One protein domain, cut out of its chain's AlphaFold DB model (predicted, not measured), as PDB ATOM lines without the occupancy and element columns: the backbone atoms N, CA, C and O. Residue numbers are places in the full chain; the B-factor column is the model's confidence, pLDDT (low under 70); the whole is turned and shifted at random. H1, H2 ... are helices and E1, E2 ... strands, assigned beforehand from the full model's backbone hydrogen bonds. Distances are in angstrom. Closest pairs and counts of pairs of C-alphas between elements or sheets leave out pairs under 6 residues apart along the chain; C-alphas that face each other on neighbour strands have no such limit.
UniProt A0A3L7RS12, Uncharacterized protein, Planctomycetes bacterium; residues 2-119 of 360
ATOM      1  N   GLN A   2     -36.670 -12.708 -27.784       80.50
ATOM      2  CA  GLN A   2     -38.089 -12.524 -28.098       80.50
ATOM      3  C   GLN A   2     -38.908 -12.913 -26.866       80.50
ATOM      4  O   GLN A   2     -38.794 -14.040 -26.391       80.50
ATOM      5  N   GLU A   3     -39.683 -11.968 -26.351       87.12
ATOM      6  CA  GLU A   3     -40.506 -12.114 -25.149       87.12
ATOM      7  C   GLU A   3     -41.970 -11.850 -25.500       87.12
ATOM      8  O   GLU A   3     -42.257 -11.060 -26.404       87.12
ATOM      9  N   SER A   4     -42.875 -12.505 -24.773       91.50
ATOM     10  CA  SER A   4     -44.320 -12.353 -24.929       91.50
ATOM     11  C   SER A   4     -44.969 -12.104 -23.573       91.50
ATOM     12  O   SER A   4     -44.634 -12.781 -22.599       91.50
ATOM     13  N   PHE A   5     -45.871 -11.131 -23.496       93.12
ATOM     14  CA  PHE A   5     -46.639 -10.836 -22.287       93.12
ATOM     15  C   PHE A   5     -47.990 -10.195 -22.623       93.12
ATOM     16  O   PHE A   5     -48.182  -9.651 -23.711       93.12
ATOM     17  N   THR A   6     -48.924 -10.244 -21.670       93.62
ATOM     18  CA  THR A   6     -50.291  -9.738 -21.845       93.62
ATOM     19  C   THR A   6     -50.559  -8.557 -20.922       93.62
ATOM     20  O   THR A   6     -50.282  -8.614 -19.725       93.62
ATOM     21  N   ILE A   7     -51.144  -7.497 -21.477       93.44
ATOM     22  CA  ILE A   7     -51.554  -6.287 -20.760       93.44
ATOM     23  C   ILE A   7     -53.085  -6.274 -20.676       93.44
ATOM     24  O   ILE A   7     -53.733  -6.122 -21.713       93.44
ATOM     25  N   PRO A   8     -53.701  -6.413 -19.490       92.69
ATOM     26  CA  PRO A   8     -55.157  -6.350 -19.369       92.69
ATOM     27  C   PRO A   8     -55.701  -4.979 -19.795       92.69
ATOM     28  O   PRO A   8     -55.097  -3.949 -19.491       92.69
ATOM     29  N   SER A   9     -56.866  -4.937 -20.447       90.50
ATOM     30  CA  SER A   9     -57.461  -3.669 -20.912       90.50
ATOM     31  C   SER A   9     -57.764  -2.697 -19.774       90.50
ATOM     32  O   SER A   9     -57.634  -1.488 -19.952       90.50
ATOM     33  N   ASP A  10     -58.098  -3.211 -18.590       89.12
ATOM     34  CA  ASP A  10     -58.401  -2.394 -17.409       89.12
ATOM     35  C   ASP A  10     -57.162  -1.691 -16.833       89.12
ATOM     36  O   ASP A  10     -57.287  -0.762 -16.037       89.12
ATOM     37  N   PHE A  11     -55.958  -2.106 -17.241       89.69
ATOM     38  CA  PHE A  11     -54.716  -1.439 -16.857       89.69
ATOM     39  C   PHE A  11     -54.419  -0.237 -17.757       89.69
ATOM     40  O   PHE A  11     -53.575   0.575 -17.406       89.69
ATOM     41  N   ILE A  12     -55.086  -0.087 -18.905       92.06
ATOM     42  CA  ILE A  12     -54.800   0.991 -19.854       92.06
ATOM     43  C   ILE A  12     -55.201   2.347 -19.264       92.06
ATOM     44  O   ILE A  12     -56.382   2.667 -19.116       92.06
ATOM     45  N   ASP A  13     -54.203   3.192 -19.005       91.25
ATOM     46  CA  ASP A  13     -54.419   4.570 -18.571       91.25
ATOM     47  C   ASP A  13     -54.814   5.459 -19.762       91.25
ATOM     48  O   ASP A  13     -54.003   6.140 -20.392       91.25
ATOM     49  N   THR A  14     -56.106   5.426 -20.091       91.62
ATOM     50  CA  THR A  14     -56.684   6.208 -21.197       91.62
ATOM     51  C   THR A  14     -56.444   7.712 -21.078       91.62
ATOM     52  O   THR A  14     -56.349   8.395 -22.095       91.62
ATOM     53  N   GLU A  15     -56.321   8.237 -19.858       91.62
ATOM     54  CA  GLU A  15     -56.107   9.663 -19.630       91.62
ATOM     55  C   GLU A  15     -54.650  10.045 -19.896       91.62
ATOM     56  O   GLU A  15     -54.377  11.023 -20.598       91.62
ATOM     57  N   LEU A  16     -53.703   9.239 -19.409       93.50
ATOM     58  CA  LEU A  16     -52.288   9.429 -19.701       93.50
ATOM     59  C   LEU A  16     -52.000   9.302 -21.202       93.50
ATOM     60  O   LEU A  16     -51.259  10.128 -21.745       93.50
ATOM     61  N   PHE A  17     -52.623   8.326 -21.867       93.81
ATOM     62  CA  PHE A  17     -52.400   8.026 -23.286       93.81
ATOM     63  C   PHE A  17     -53.228   8.887 -24.242       93.81
ATOM     64  O   PHE A  17     -53.103   8.727 -25.454       93.81
ATOM     65  N   GLU A  18     -54.071   9.782 -23.716       93.12
ATOM     66  CA  GLU A  18     -54.958  10.650 -24.502       93.12
ATOM     67  C   GLU A  18     -55.892   9.850 -25.436       93.12
ATOM     68  O   GLU A  18     -56.222  10.266 -26.549       93.12
ATOM     69  N   ILE A  19     -56.344   8.682 -24.965       93.75
ATOM     70  CA  ILE A  19     -57.328   7.840 -25.649       93.75
ATOM     71  C   ILE A  19     -58.729   8.266 -25.178       93.75
ATOM     72  O   ILE A  19     -59.004   8.224 -23.977       93.75
ATOM     73  N   PRO A  20     -59.640   8.671 -26.085       93.62
ATOM     74  CA  PRO A  20     -60.992   9.072 -25.704       93.62
ATOM     75  C   PRO A  20     -61.733   7.990 -24.903       93.62
ATOM     76  O   PRO A  20     -61.643   6.801 -25.206       93.62
ATOM     77  N   LYS A  21     -62.505   8.410 -23.895       90.56
ATOM     78  CA  LYS A  21     -63.392   7.517 -23.131       90.56
ATOM     79  C   LYS A  21     -64.665   7.210 -23.928       90.56
ATOM     80  O   LYS A  21     -65.101   8.023 -24.739       90.56
ATOM     81  N   GLY A  22     -65.287   6.059 -23.660       90.31
ATOM     82  CA  GLY A  22     -66.573   5.674 -24.263       90.31
ATOM     83  C   GLY A  22     -66.494   5.210 -25.721       90.31
ATOM     84  O   GLY A  22     -67.515   5.167 -26.403       90.31
ATOM     85  N   LEU A  23     -65.295   4.877 -26.206       92.38
ATOM     86  CA  LEU A  23     -65.109   4.293 -27.531       92.38
ATOM     87  C   LEU A  23     -65.717   2.892 -27.614       92.38
ATOM     88  O   LEU A  23     -65.738   2.145 -26.635       92.38
ATOM     89  N   GLN A  24     -66.157   2.525 -28.817       94.56
ATOM     90  CA  GLN A  24     -66.477   1.135 -29.136       94.56
ATOM     91  C   GLN A  24     -65.208   0.277 -29.031       94.56
ATOM     92  O   GLN A  24     -64.114   0.752 -29.337       94.56
ATOM     93  N   GLU A  25     -65.354  -0.988 -28.639       91.31
ATOM     94  CA  GLU A  25     -64.233  -1.899 -28.353       91.31
ATOM     95  C   GLU A  25     -63.235  -2.028 -29.522       91.31
ATOM     96  O   GLU A  25     -62.019  -1.992 -29.320       91.31
ATOM     97  N   ASP A  26     -63.730  -2.091 -30.762       93.44
ATOM     98  CA  ASP A  26     -62.888  -2.138 -31.967       93.44
ATOM     99  C   ASP A  26     -62.068  -0.847 -32.165       93.44
ATOM    100  O   ASP A  26     -60.889  -0.893 -32.515       93.44
ATOM    101  N   GLU A  27     -62.647   0.327 -31.895       95.69
ATOM    102  CA  GLU A  27     -61.907   1.590 -32.000       95.69
ATOM    103  C   GLU A  27     -60.906   1.754 -30.847       95.69
ATOM    104  O   GLU A  27     -59.766   2.175 -31.066       95.69
ATOM    105  N   PHE A  28     -61.312   1.391 -29.629       95.12
ATOM    106  CA  PHE A  28     -60.454   1.400 -28.448       95.12
ATOM    107  C   PHE A  28     -59.212   0.527 -28.661       95.12
ATOM    108  O   PHE A  28     -58.086   1.018 -28.561       95.12
ATOM    109  N   SER A  29     -59.410  -0.739 -29.035       95.31
ATOM    110  CA  SER A  29     -58.318  -1.691 -29.249       95.31
ATOM    111  C   SER A  29     -57.356  -1.232 -30.349       95.31
ATOM    112  O   SER A  29     -56.142  -1.266 -30.144       95.31
ATOM    113  N   LYS A  30     -57.855  -0.697 -31.473       96.00
ATOM    114  CA  LYS A  30     -57.013  -0.122 -32.541       96.00
ATOM    115  C   LYS A  30     -56.123   1.016 -32.045       96.00
ATOM    116  O   LYS A  30     -54.938   1.051 -32.384       96.00
ATOM    117  N   ARG A  31     -56.665   1.935 -31.240       96.69
ATOM    118  CA  ARG A  31     -55.897   3.063 -30.683       96.69
ATOM    119  C   ARG A  31     -54.833   2.593 -29.695       96.69
ATOM    120  O   ARG A  31     -53.701   3.060 -29.780       96.69
ATOM    121  N   VAL A  32     -55.162   1.648 -28.815       96.25
ATOM    122  CA  VAL A  32     -54.205   1.079 -27.850       96.25
ATOM    123  C   VAL A  32     -53.088   0.303 -28.560       96.25
ATOM    124  O   VAL A  32     -51.913   0.496 -28.253       96.25
ATOM    125  N   ILE A  33     -53.425  -0.511 -29.567       96.31
ATOM    126  CA  ILE A  33     -52.438  -1.223 -30.397       96.31
ATOM    127  C   ILE A  33     -51.481  -0.228 -31.060       96.31
ATOM    128  O   ILE A  33     -50.264  -0.428 -31.031       96.31
ATOM    129  N   GLN A  34     -52.013   0.844 -31.657       95.88
ATOM    130  CA  GLN A  34     -51.191   1.864 -32.304       95.88
ATOM    131  C   GLN A  34     -50.283   2.576 -31.293       95.88
ATOM    132  O   GLN A  34     -49.086   2.709 -31.546       95.88
ATOM    133  N   PHE A  35     -50.823   2.953 -30.130       96.31
ATOM    134  CA  PHE A  35     -50.058   3.555 -29.043       96.31
ATOM    135  C   PHE A  35     -48.857   2.688 -28.647       96.31
ATOM    136  O   PHE A  35     -47.724   3.171 -28.673       96.31
ATOM    137  N   PHE A  36     -49.067   1.402 -28.344       95.94
ATOM    138  CA  PHE A  36     -47.971   0.526 -27.926       95.94
ATOM    139  C   PHE A  36     -46.943   0.308 -29.036       95.94
ATOM    140  O   PHE A  36     -45.743   0.366 -28.767       95.94
ATOM    141  N   ARG A  37     -47.374   0.126 -30.292       94.62
ATOM    142  CA  ARG A  37     -46.444   0.028 -31.433       94.62
ATOM    143  C   ARG A  37     -45.539   1.252 -31.527       94.62
ATOM    144  O   ARG A  37     -44.333   1.100 -31.735       94.62
ATOM    145  N   ASP A  38     -46.096   2.444 -31.332       94.75
ATOM    146  CA  ASP A  38     -45.323   3.682 -31.334       94.75
ATOM    147  C   ASP A  38     -44.374   3.764 -30.132       94.75
ATOM    148  O   ASP A  38     -43.211   4.131 -30.316       94.75
ATOM    149  N   GLN A  39     -44.807   3.368 -28.927       95.12
ATOM    150  CA  GLN A  39     -43.933   3.326 -27.748       95.12
ATOM    151  C   GLN A  39     -42.741   2.388 -27.961       95.12
ATOM    152  O   GLN A  39     -41.593   2.821 -27.841       95.12
ATOM    153  N   PHE A  40     -42.984   1.130 -28.345       94.19
ATOM    154  CA  PHE A  40     -41.917   0.150 -28.567       94.19
ATOM    155  C   PHE A  40     -40.951   0.588 -29.664       94.19
ATOM    156  O   PHE A  40     -39.735   0.533 -29.466       94.19
ATOM    157  N   ARG A  41     -41.466   1.126 -30.776       93.00
ATOM    158  CA  ARG A  41     -40.624   1.673 -31.845       93.00
ATOM    159  C   ARG A  41     -39.719   2.794 -31.339       93.00
ATOM    160  O   ARG A  41     -38.544   2.836 -31.696       93.00
ATOM    161  N   GLN A  42     -40.243   3.707 -30.525       91.31
ATOM    162  CA  GLN A  42     -39.456   4.815 -29.980       91.31
ATOM    163  C   GLN A  42     -38.418   4.370 -28.939       91.31
ATOM    164  O   GLN A  42     -37.434   5.075 -28.727       91.31
ATOM    165  N   MET A  43     -38.615   3.209 -28.313       91.81
ATOM    166  CA  MET A  43     -37.628   2.552 -27.450       91.81
ATOM    167  C   MET A  43     -36.561   1.778 -28.245       91.81
ATOM    168  O   MET A  43     -35.666   1.185 -27.656       91.81
ATOM    169  N   GLY A  44     -36.642   1.773 -29.581       89.88
ATOM    170  CA  GLY A  44     -35.749   0.996 -30.442       89.88
ATOM    171  C   GLY A  44     -36.091  -0.496 -30.499       89.88
ATOM    172  O   GLY A  44     -35.328  -1.273 -31.071       89.88
ATOM    173  N   ALA A  45     -37.237  -0.905 -29.947       89.06
ATOM    174  CA  ALA A  45     -37.703  -2.282 -29.961       89.06
ATOM    175  C   ALA A  45     -38.579  -2.566 -31.191       89.06
ATOM    176  O   ALA A  45     -39.343  -1.721 -31.666       89.06
ATOM    177  N   LYS A  46     -38.501  -3.800 -31.696       87.50
ATOM    178  CA  LYS A  46     -39.494  -4.339 -32.634       87.50
ATOM    179  C   LYS A  46     -40.566  -5.035 -31.808       87.50
ATOM    180  O   LYS A  46     -40.221  -5.946 -31.062       87.50
ATOM    181  N   ALA A  47     -41.822  -4.628 -31.952       92.94
ATOM    182  CA  ALA A  47     -42.942  -5.244 -31.253       92.94
ATOM    183  C   ALA A  47     -44.126  -5.494 -32.191       92.94
ATOM    184  O   ALA A  47     -44.436  -4.668 -33.056       92.94
ATOM    185  N   GLN A  48     -44.788  -6.626 -31.995       94.75
ATOM    186  CA  GLN A  48     -46.120  -6.915 -32.497       94.75
ATOM    187  C   GLN A  48     -47.089  -6.820 -31.324       94.75
ATOM    188  O   GLN A  48     -46.796  -7.276 -30.225       94.75
ATOM    189  N   VAL A  49     -48.224  -6.171 -31.562       95.94
ATOM    190  CA  VAL A  49     -49.264  -5.973 -30.553       95.94
ATOM    191  C   VAL A  49     -50.587  -6.381 -31.175       95.94
ATOM    192  O   VAL A  49     -50.913  -5.904 -32.276       95.94
ATOM    193  N   ALA A  50     -51.305  -7.259 -30.482       95.62
ATOM    194  CA  ALA A  50     -52.609  -7.779 -30.863       95.62
ATOM    195  C   ALA A  50     -53.571  -7.716 -29.669       95.62
ATOM    196  O   ALA A  50     -53.151  -7.847 -28.526       95.62
ATOM    197  N   TYR A  51     -54.854  -7.491 -29.940       95.94
ATOM    198  CA  TYR A  51     -55.903  -7.549 -28.925       95.94
ATOM    199  C   TYR A  51     -56.509  -8.953 -28.900       95.94
ATOM    200  O   TYR A  51     -56.870  -9.472 -29.957       95.94
ATOM    201  N   ASP A  52     -56.622  -9.538 -27.712       92.44
ATOM    202  CA  ASP A  52     -57.338 -10.781 -27.451       92.44
ATOM    203  C   ASP A  52     -58.707 -10.463 -26.819       92.44
ATOM    204  O   ASP A  52     -58.764 -10.046 -25.655       92.44
ATOM    205  N   PRO A  53     -59.822 -10.649 -27.554       86.38
ATOM    206  CA  PRO A  53     -61.163 -10.394 -27.038       86.38
ATOM    207  C   PRO A  53     -61.606 -11.361 -25.931       86.38
ATOM    208  O   PRO A  53     -62.520 -11.025 -25.179       86.38
ATOM    209  N   GLN A  54     -61.019 -12.562 -25.843       86.88
ATOM    210  CA  GLN A  54     -61.409 -13.561 -24.839       86.88
ATOM    211  C   GLN A  54     -60.901 -13.159 -23.456       86.88
ATOM    212  O   GLN A  54     -61.676 -13.134 -22.500       86.88
ATOM    213  N   ASP A  55     -59.635 -12.747 -23.386       84.38
ATOM    214  CA  ASP A  55     -58.980 -12.312 -22.149       84.38
ATOM    215  C   ASP A  55     -59.064 -10.793 -21.921       84.38
ATOM    216  O   ASP A  55     -58.574 -10.278 -20.914       84.38
ATOM    217  N   ARG A  56     -59.689 -10.060 -22.857       87.50
ATOM    218  CA  ARG A  56     -59.751  -8.588 -22.890       87.50
ATOM    219  C   ARG A  56     -58.380  -7.966 -22.632       87.50
ATOM    220  O   ARG A  56     -58.231  -7.062 -21.804       87.50
ATOM    221  N   GLY A  57     -57.364  -8.448 -23.336       93.44
ATOM    222  CA  GLY A  57     -55.972  -8.065 -23.119       93.44
ATOM    223  C   GLY A  57     -55.236  -7.756 -24.413       93.44
ATOM    224  O   GLY A  57     -55.662  -8.123 -25.501       93.44
ATOM    225  N   PHE A  58     -54.106  -7.071 -24.292       95.62
ATOM    226  CA  PHE A  58     -53.186  -6.809 -25.390       95.62
ATOM    227  C   PHE A  58     -51.980  -7.727 -25.249       95.62
ATOM    228  O   PHE A  58     -51.200  -7.582 -24.310       95.62
ATOM    229  N   VAL A  59     -51.838  -8.662 -26.181       95.94
ATOM    230  CA  VAL A  59     -50.670  -9.535 -26.281       95.94
ATOM    231  C   VAL A  59     -49.570  -8.771 -27.004       95.94
ATOM    232  O   VAL A  59     -49.783  -8.230 -28.095       95.94
ATOM    233  N   VAL A  60     -48.405  -8.699 -26.371       95.69
ATOM    234  CA  VAL A  60     -47.223  -8.003 -26.868       95.69
ATOM    235  C   VAL A  60     -46.112  -9.016 -27.075       95.69
ATOM    236  O   VAL A  60     -45.577  -9.550 -26.109       95.69
ATOM    237  N   ASP A  61     -45.718  -9.208 -28.332       93.94
ATOM    238  CA  ASP A  61     -44.514  -9.942 -28.704       93.94
ATOM    239  C   ASP A  61     -43.436  -8.942 -29.098       93.94
ATOM    240  O   ASP A  61     -43.566  -8.239 -30.103       93.94
ATOM    241  N   TRP A  62     -42.353  -8.861 -28.333       92.06
ATOM    242  CA  TRP A  62     -41.326  -7.851 -28.562       92.06
ATOM    243  C   TRP A  62     -39.910  -8.410 -28.501       92.06
ATOM    244  O   TRP A  62     -39.638  -9.435 -27.879       92.06
ATOM    245  N   ASN A  63     -38.989  -7.729 -29.182       90.69
ATOM    246  CA  ASN A  63     -37.562  -7.956 -29.003       90.69
ATOM    247  C   ASN A  63     -37.031  -6.970 -27.967       90.69
ATOM    248  O   ASN A  63     -36.869  -5.783 -28.273       90.69
ATOM    249  N   ARG A  64     -36.755  -7.486 -26.771       87.88
ATOM    250  CA  ARG A  64     -36.232  -6.705 -25.654       87.88
ATOM    251  C   ARG A  64     -34.872  -6.072 -25.999       87.88
ATOM    252  O   ARG A  64     -33.959  -6.808 -26.392       87.88
ATOM    253  N   PRO A  65     -34.714  -4.742 -25.843       88.62
ATOM    254  CA  PRO A  65     -33.416  -4.073 -25.913       88.62
ATOM    255  C   PRO A  65     -32.488  -4.492 -24.764       88.62
ATOM    256  O   PRO A  65     -32.953  -4.727 -23.654       88.62
ATOM    257  N   GLU A  66     -31.177  -4.533 -25.011       85.88
ATOM    258  CA  GLU A  66     -30.191  -4.903 -23.978       85.88
ATOM    259  C   GLU A  66     -30.039  -3.835 -22.881       85.88
ATOM    260  O   GLU A  66     -29.790  -4.175 -21.731       85.88
ATOM    261  N   ASP A  67     -30.225  -2.556 -23.219       93.19
ATOM    262  CA  ASP A  67     -30.039  -1.420 -22.307       93.19
ATOM    263  C   ASP A  67     -31.381  -0.762 -21.949       93.19
ATOM    264  O   ASP A  67     -31.771   0.256 -22.529       93.19
ATOM    265  N   LEU A  68     -32.129  -1.357 -21.013       93.94
ATOM    266  CA  LEU A  68     -33.374  -0.752 -20.527       93.94
ATOM    267  C   LEU A  68     -33.114   0.478 -19.657       93.94
ATOM    268  O   LEU A  68     -33.852   1.457 -19.771       93.94
ATOM    269  N   MET A  69     -32.060   0.466 -18.838       96.62
ATOM    270  CA  MET A  69     -31.707   1.613 -18.000       96.62
ATOM    271  C   MET A  69     -31.456   2.875 -18.835       96.62
ATOM    272  O   MET A  69     -32.004   3.935 -18.532       96.62
ATOM    273  N   GLY A  70     -30.730   2.771 -19.949       97.19
ATOM    274  CA  GLY A  70     -30.543   3.887 -20.875       97.19
ATOM    275  C   GLY A  70     -31.846   4.384 -21.508       97.19
ATOM    276  O   GLY A  70     -31.974   5.575 -21.807       97.19
ATOM    277  N   ILE A  71     -32.851   3.521 -21.688       96.62
ATOM    278  CA  ILE A  71     -34.186   3.928 -22.159       96.62
ATOM    279  C   ILE A  71     -34.954   4.661 -21.049       96.62
ATOM    280  O   ILE A  71     -35.611   5.662 -21.343       96.62
ATOM    281  N   ILE A  72     -34.850   4.205 -19.795       98.12
ATOM    282  CA  ILE A  72     -35.447   4.862 -18.620       98.12
ATOM    283  C   ILE A  72     -34.873   6.273 -18.457       98.12
ATOM    284  O   ILE A  72     -35.640   7.231 -18.362       98.12
ATOM    285  N   ILE A  73     -33.547   6.417 -18.520       97.81
ATOM    286  CA  ILE A  73     -32.861   7.715 -18.428       97.81
ATOM    287  C   ILE A  73     -33.350   8.655 -19.534       97.81
ATOM    288  O   ILE A  73     -33.829   9.746 -19.244       97.81
ATOM    289  N   LYS A  74     -33.372   8.197 -20.795       97.50
ATOM    290  CA  LYS A  74     -33.900   8.991 -21.922       97.50
ATOM    291  C   LYS A  74     -35.370   9.376 -21.752       97.50
ATOM    292  O   LYS A  74     -35.813  10.385 -22.300       97.50
ATOM    293  N   ALA A  75     -36.165   8.559 -21.064       97.69
ATOM    294  CA  ALA A  75     -37.543   8.908 -20.743       97.69
ATOM    295  C   ALA A  75     -37.611   9.997 -19.659       97.69
ATOM    296  O   ALA A  75     -38.450  10.890 -19.765       97.69
ATOM    297  N   GLY A  76     -36.710   9.964 -18.674       97.69
ATOM    298  CA  GLY A  76     -36.507  11.045 -17.708       97.69
ATOM    299  C   GLY A  76     -36.059  12.354 -18.364       97.69
ATOM    300  O   GLY A  76     -36.629  13.402 -18.073       97.69
ATOM    301  N   ASP A  77     -35.140  12.293 -19.328       97.69
ATOM    302  CA  ASP A  77     -34.702  13.468 -20.093       97.69
ATOM    303  C   ASP A  77     -35.876  14.129 -20.823       97.69
ATOM    304  O   ASP A  77     -36.040  15.344 -20.771       97.69
ATOM    305  N   LEU A  78     -36.779  13.336 -21.418       97.25
ATOM    306  CA  LEU A  78     -38.008  13.875 -22.015       97.25
ATOM    307  C   LEU A  78     -38.870  14.628 -20.995       97.25
ATOM    308  O   LEU A  78     -39.493  15.629 -21.350       97.25
ATOM    309  N   CYS A  79     -38.937  14.153 -19.752       96.06
ATOM    310  CA  CYS A  79     -39.664  14.842 -18.693       96.06
ATOM    311  C   CYS A  79     -39.026  16.194 -18.364       96.06
ATOM    312  O   CYS A  79     -39.742  17.195 -18.300       96.06
ATOM    313  N   ASN A  80     -37.701  16.224 -18.237       93.25
ATOM    314  CA  ASN A  80     -36.931  17.434 -17.951       93.25
ATOM    315  C   ASN A  80     -36.977  18.443 -19.114       93.25
ATOM    316  O   ASN A  80     -37.065  19.645 -18.885       93.25
ATOM    317  N   ASP A  81     -37.051  17.960 -20.357       96.06
ATOM    318  CA  ASP A  81     -37.173  18.754 -21.590       96.06
ATOM    319  C   ASP A  81     -38.590  19.322 -21.831       96.06
ATOM    320  O   ASP A  81     -38.959  19.680 -22.958       96.06
ATOM    321  N   GLY A  82     -39.443  19.354 -20.804       94.12
ATOM    322  CA  GLY A  82     -40.806  19.878 -20.906       94.12
ATOM    323  C   GLY A  82     -41.763  18.982 -21.700       94.12
ATOM    324  O   GLY A  82     -42.812  19.441 -22.152       94.12
ATOM    325  N   LYS A  83     -41.444  17.690 -21.866       96.94
ATOM    326  CA  LYS A  83     -42.322  16.682 -22.492       96.94
ATOM    327  C   LYS A  83     -42.712  15.579 -21.490       96.94
ATOM    328  O   LYS A  83     -42.612  14.393 -21.830       96.94
ATOM    329  N   PRO A  84     -43.229  15.922 -20.290       96.69
ATOM    330  CA  PRO A  84     -43.488  14.960 -19.215       96.69
ATOM    331  C   PRO A  84     -44.479  13.869 -19.610       96.69
ATOM    332  O   PRO A  84     -44.296  12.722 -19.220       96.69
ATOM    333  N   ARG A  85     -45.472  14.165 -20.461       96.94
ATOM    334  CA  ARG A  85     -46.405  13.142 -20.965       96.94
ATOM    335  C   ARG A  85     -45.696  12.069 -21.789       96.94
ATOM    336  O   ARG A  85     -45.963  10.889 -21.610       96.94
ATOM    337  N   LYS A  86     -44.760  12.456 -22.663       96.62
ATOM    338  CA  LYS A  86     -44.020  11.496 -23.500       96.62
ATOM    339  C   LYS A  86     -43.121  10.597 -22.657       96.62
ATOM    340  O   LYS A  86     -43.099   9.391 -22.887       96.62
ATOM    341  N   GLY A  87     -42.407  11.179 -21.691       97.56
ATOM    342  CA  GLY A  87     -41.594  10.413 -20.747       97.56
ATOM    343  C   GLY A  87     -42.449   9.481 -19.887       97.56
ATOM    344  O   GLY A  87     -42.167   8.287 -19.825       97.56
ATOM    345  N   ALA A  88     -43.558   9.982 -19.335       98.00
ATOM    346  CA  ALA A  88     -44.498   9.195 -18.540       98.00
ATOM    347  C   ALA A  88     -45.078   8.004 -19.316       98.00
ATOM    348  O   ALA A  88     -45.029   6.887 -18.814       98.00
ATOM    349  N   CYS A  89     -45.554   8.194 -20.553       97.31
ATOM    350  CA  CYS A  89     -46.057   7.094 -21.388       97.31
ATOM    351  C   CYS A  89     -45.002   6.001 -21.607       97.31
ATOM    352  O   CYS A  89     -45.320   4.809 -21.567       97.31
ATOM    353  N   ARG A  90     -43.737   6.392 -21.807       96.81
ATOM    354  CA  ARG A  90     -42.641   5.443 -22.013       96.81
ATOM    355  C   ARG A  90     -42.311   4.672 -20.741       96.81
ATOM    356  O   ARG A  90     -42.220   3.452 -20.787       96.81
ATOM    357  N   LEU A  91     -42.170   5.369 -19.615       97.88
ATOM    358  CA  LEU A  91     -41.886   4.759 -18.313       97.88
ATOM    359  C   LEU A  91     -43.018   3.836 -17.871       97.88
ATOM    360  O   LEU A  91     -42.768   2.731 -17.404       97.88
ATOM    361  N   TRP A  92     -44.261   4.262 -18.082       96.94
ATOM    362  CA  TRP A  92     -45.434   3.448 -17.812       96.94
ATOM    363  C   TRP A  92     -45.419   2.159 -18.640       96.94
ATOM    364  O   TRP A  92     -45.617   1.081 -18.094       96.94
ATOM    365  N   THR A  93     -45.096   2.257 -19.937       95.00
ATOM    366  CA  THR A  93     -44.973   1.084 -20.821       95.00
ATOM    367  C   THR A  93     -43.845   0.156 -20.372       95.00
ATOM    368  O   THR A  93     -44.024  -1.056 -20.367       95.00
ATOM    369  N   LEU A  94     -42.696   0.705 -19.963       94.88
ATOM    370  CA  LEU A  94     -41.575  -0.086 -19.448       94.88
ATOM    371  C   LEU A  94     -41.945  -0.841 -18.171       94.88
ATOM    372  O   LEU A  94     -41.607  -2.004 -18.048       94.88
ATOM    373  N   LEU A  95     -42.697  -0.235 -17.255       95.12
ATOM    374  CA  LEU A  95     -43.110  -0.900 -16.014       95.12
ATOM    375  C   LEU A  95     -44.090  -2.067 -16.218       95.12
ATOM    376  O   LEU A  95     -44.390  -2.775 -15.256       95.12
ATOM    377  N   LEU A  96     -44.590  -2.270 -17.440       92.31
ATOM    378  CA  LEU A  96     -45.348  -3.460 -17.817       92.31
ATOM    379  C   LEU A  96     -44.479  -4.597 -18.355       92.31
ATOM    380  O   LEU A  96     -44.964  -5.727 -18.428       92.31
ATOM    381  N   VAL A  97     -43.245  -4.316 -18.783       90.62
ATOM    382  CA  VAL A  97     -42.400  -5.354 -19.376       90.62
ATOM    383  C   VAL A  97     -41.910  -6.315 -18.282       90.62
ATOM    384  O   VAL A  97     -41.581  -5.875 -17.176       90.62
ATOM    385  N   PRO A  98     -41.876  -7.634 -18.549       90.00
ATOM    386  CA  PRO A  98     -41.414  -8.619 -17.574       90.00
ATOM    387  C   PRO A  98     -39.913  -8.468 -17.291       90.00
ATOM    388  O   PRO A  98     -39.214  -7.725 -17.974       90.00
ATOM    389  N   ASP A  99     -39.399  -9.175 -16.285       89.56
ATOM    390  CA  ASP A  99     -37.959  -9.344 -16.030       89.56
ATOM    391  C   ASP A  99     -37.133  -8.047 -15.911       89.56
ATOM    392  O   ASP A  99     -35.944  -8.024 -16.230       89.56
ATOM    393  N   MET A 100     -37.729  -6.928 -15.483       93.12
ATOM    394  CA  MET A 100     -36.951  -5.756 -15.064       93.12
ATOM    395  C   MET A 100     -36.174  -6.081 -13.789       93.12
ATOM    396  O   MET A 100     -36.715  -6.687 -12.857       93.12
ATOM    397  N   THR A 101     -34.924  -5.632 -13.713       95.25
ATOM    398  CA  THR A 101     -34.188  -5.669 -12.445       95.25
ATOM    399  C   THR A 101     -34.875  -4.776 -11.410       95.25
ATOM    400  O   THR A 101     -35.638  -3.862 -11.746       95.25
ATOM    401  N   GLU A 102     -34.613  -5.022 -10.124       95.06
ATOM    402  CA  GLU A 102     -35.192  -4.191  -9.067       95.06
ATOM    403  C   GLU A 102     -34.813  -2.718  -9.251       95.06
ATOM    404  O   GLU A 102     -35.701  -1.869  -9.218       95.06
ATOM    405  N   ASP A 103     -33.542  -2.430  -9.535       95.44
ATOM    406  CA  ASP A 103     -33.045  -1.064  -9.700       95.44
ATOM    407  C   ASP A 103     -33.679  -0.359 -10.909       95.44
ATOM    408  O   ASP A 103     -34.109   0.787 -10.789       95.44
ATOM    409  N   GLU A 104     -33.837  -1.045 -12.047       96.81
ATOM    410  CA  GLU A 104     -34.570  -0.504 -13.203       96.81
ATOM    411  C   GLU A 104     -36.030  -0.216 -12.853       96.81
ATOM    412  O   GLU A 104     -36.546   0.854 -13.174       96.81
ATOM    413  N   SER A 105     -36.706  -1.152 -12.180       96.75
ATOM    414  CA  SER A 105     -38.118  -0.998 -11.821       96.75
ATOM    415  C   SER A 105     -38.334   0.154 -10.836       96.75
ATOM    416  O   SER A 105     -39.271   0.937 -10.989       96.75
ATOM    417  N   VAL A 106     -37.442   0.295  -9.851       98.00
ATOM    418  CA  VAL A 106     -37.472   1.357  -8.842       98.00
ATOM    419  C   VAL A 106     -37.183   2.705  -9.491       98.00
ATOM    420  O   VAL A 106     -37.949   3.647  -9.286       98.00
ATOM    421  N   HIS A 107     -36.136   2.794 -10.317       98.06
ATOM    422  CA  HIS A 107     -35.773   4.037 -10.991       98.06
ATOM    423  C   HIS A 107     -36.868   4.481 -11.972       98.06
ATOM    424  O   HIS A 107     -37.308   5.628 -11.924       98.06
ATOM    425  N   ALA A 108     -37.401   3.570 -12.795       98.31
ATOM    426  CA  ALA A 108     -38.499   3.881 -13.708       98.31
ATOM    427  C   ALA A 108     -39.765   4.344 -12.970       98.31
ATOM    428  O   ALA A 108     -40.391   5.325 -13.378       98.31
ATOM    429  N   ALA A 109     -40.128   3.675 -11.872       98.50
ATOM    430  CA  ALA A 109     -41.275   4.042 -11.046       98.50
ATOM    431  C   ALA A 109     -41.099   5.413 -10.376       98.50
ATOM    432  O   ALA A 109     -42.042   6.208 -10.355       98.50
ATOM    433  N   PHE A 110     -39.898   5.725  -9.884       98.69
ATOM    434  CA  PHE A 110     -39.582   7.030  -9.306       98.69
ATOM    435  C   PHE A 110     -39.698   8.154 -10.342       98.69
ATOM    436  O   PHE A 110     -40.430   9.125 -10.126       98.69
ATOM    437  N   VAL A 111     -39.049   7.994 -11.502       98.56
ATOM    438  CA  VAL A 111     -39.096   8.990 -12.582       98.56
ATOM    439  C   VAL A 111     -40.529   9.154 -13.102       98.56
ATOM    440  O   VAL A 111     -40.970  10.280 -13.347       98.56
ATOM    441  N   LEU A 112     -41.302   8.065 -13.203       98.62
ATOM    442  CA  LEU A 112     -42.719   8.129 -13.568       98.62
ATOM    443  C   LEU A 112     -43.524   8.918 -12.531       98.62
ATOM    444  O   LEU A 112     -44.322   9.770 -12.911       98.62
ATOM    445  N   GLY A 113     -43.297   8.691 -11.237       98.38
ATOM    446  CA  GLY A 113     -43.942   9.451 -10.165       98.38
ATOM    447  C   GLY A 113     -43.695  10.957 -10.275       98.38
ATOM    448  O   GLY A 113     -44.636  11.749 -10.189       98.38
ATOM    449  N   GLY A 114     -42.453  11.356 -10.562       98.12
ATOM    450  CA  GLY A 114     -42.107  12.750 -10.855       98.12
ATOM    451  C   GLY A 114     -42.829  13.300 -12.092       98.12
ATOM    452  O   GLY A 114     -43.399  14.392 -12.052       98.12
ATOM    453  N   ALA A 115     -42.877  12.525 -13.178       98.31
ATOM    454  CA  ALA A 115     -43.571  12.909 -14.406       98.31
ATOM    455  C   ALA A 115     -45.083  13.088 -14.201       98.31
ATOM    456  O   ALA A 115     -45.669  14.058 -14.684       98.31
ATOM    457  N   LEU A 116     -45.713  12.197 -13.434       98.38
ATOM    458  CA  LEU A 116     -47.131  12.279 -13.090       98.38
ATOM    459  C   LEU A 116     -47.436  13.501 -12.214       98.38
ATOM    460  O   LEU A 116     -48.453  14.157 -12.433       98.38
ATOM    461  N   ASN A 117     -46.540  13.872 -11.293       97.75
ATOM    462  CA  ASN A 117     -46.657  15.125 -10.541       97.75
ATOM    463  C   ASN A 117     -46.645  16.354 -11.458       97.75
ATOM    464  O   ASN A 117     -47.501  17.228 -11.312       97.75
ATOM    465  N   MET A 118     -45.737  16.403 -12.439       96.75
ATOM    466  CA  MET A 118     -45.699  17.488 -13.432       96.75
ATOM    467  C   MET A 118     -46.982  17.557 -14.272       96.75
ATOM    468  O   MET A 118     -47.457  18.643 -14.592       96.75
ATOM    469  N   LEU A 119     -47.577  16.403 -14.584       96.81
ATOM    470  CA  LEU A 119     -48.856  16.297 -15.295       96.81
ATOM    471  C   LEU A 119     -50.080  16.544 -14.406       96.81
ATOM    472  O   LEU A 119     -51.202  16.551 -14.908       96.81
TER     473      LEU A 119
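What this domain is: This is residues 2 to 119 of the 360 residues of an uncharacterized protein of Planctomycetes bacterium (UniProt A0A3L7RS12). Two parts stand side by side: a small three-stranded sheet with the long helix H1 along one face, and a bundle of three helices, H2, H3 and H4, running up and down, each against the one before it. H3 of the bundle meets H1 crosswise, at residues 36 to 39 of H1, and a long loop, residues 9 to 24, leads from E1 round to H1. The printed part has 118 residues, with four named helices and three named strands in the order E1 H1 E2 E3 H2 H3 H4; the class is mixed, helices and strands. The antiparallel sheet has the order E1, E3, E2. The whole is compact, with a radius of gyration of the C-alphas of 13.9 A and spans of 36 by 32 by 21 A.

Where its parts are: Find C-alpha 2 at (-38.089, -12.524, -28.098); from there E1 runs through residues 2 to 8, 20.1 A. E3 is residues 57 to 63, 19.3 A, and E2 is residues 47 to 52, 15.9 A. Look next at C-alpha 25 at (-64.233, -1.899, -28.353), where H1 begins; it runs through residues 25 to 42, 25.7 A. H2 is residues 68 to 80, 18.7 A, and H3 is residues 84 to 94, 15.2 A. H4, residues 102 to 118, covers 24.5 A and ends at C-alpha 118 at (-45.699, 17.488, -13.432).

How they stand to each other: Start at the inner strand E3. E1 is its antiparallel neighbour at 159 degrees, with N 7 and O 58 at 2.8 A. E2 is antiparallel to E3 at 163 degrees, with N 48 and O 61 at 2.8 A; E2 and E3 form a hairpin. H1 is on the sheet, over E2, at a height of 8.2 A, and runs along the strands, at 18 degrees to E2 on the local plane; the closest C-alphas, of Ile 33 and Val 49, are 5.7 A apart. E1, H1 and E2 make a split strand-helix-strand unit, with E3 between the two strands and a right-handed crossover; H1 and the sheet make two layers. Moving outward, H1 touches H3 with residues 36 to 39 alone, about perpendicular at 86 degrees; the closest C-alphas are those of Gln 39 and Arg 90, 6.2 A. H3 is the hub. The helical hairpin H2 and H3 has a shallow tilt of 18 degrees, opposite ways, closest at C-alphas 75 and 87, 4.3 A. The helical hairpin H3 and H4 has one of 28 degrees, opposite ways, closest at C-alphas 84 and 115, 5.2 A. H2 touches H4 the same way at a shallow tilt of 15 degrees, closest at C-alphas 72 and 108, 5.9 A. H1 is apart from H2 and H4. In H1, H2, H3 and H4 every O i to N i+4 pair is within hydrogen-bond range.

The domain as a whole: The two farthest C-alphas, of Gln 54 and Asp 81, are 40.5 A apart. The printed part has no cut. The link from E1 to H1, 16 residues, is long. The mean pLDDT of the printed part is 94.1, and no printed residue is under 70.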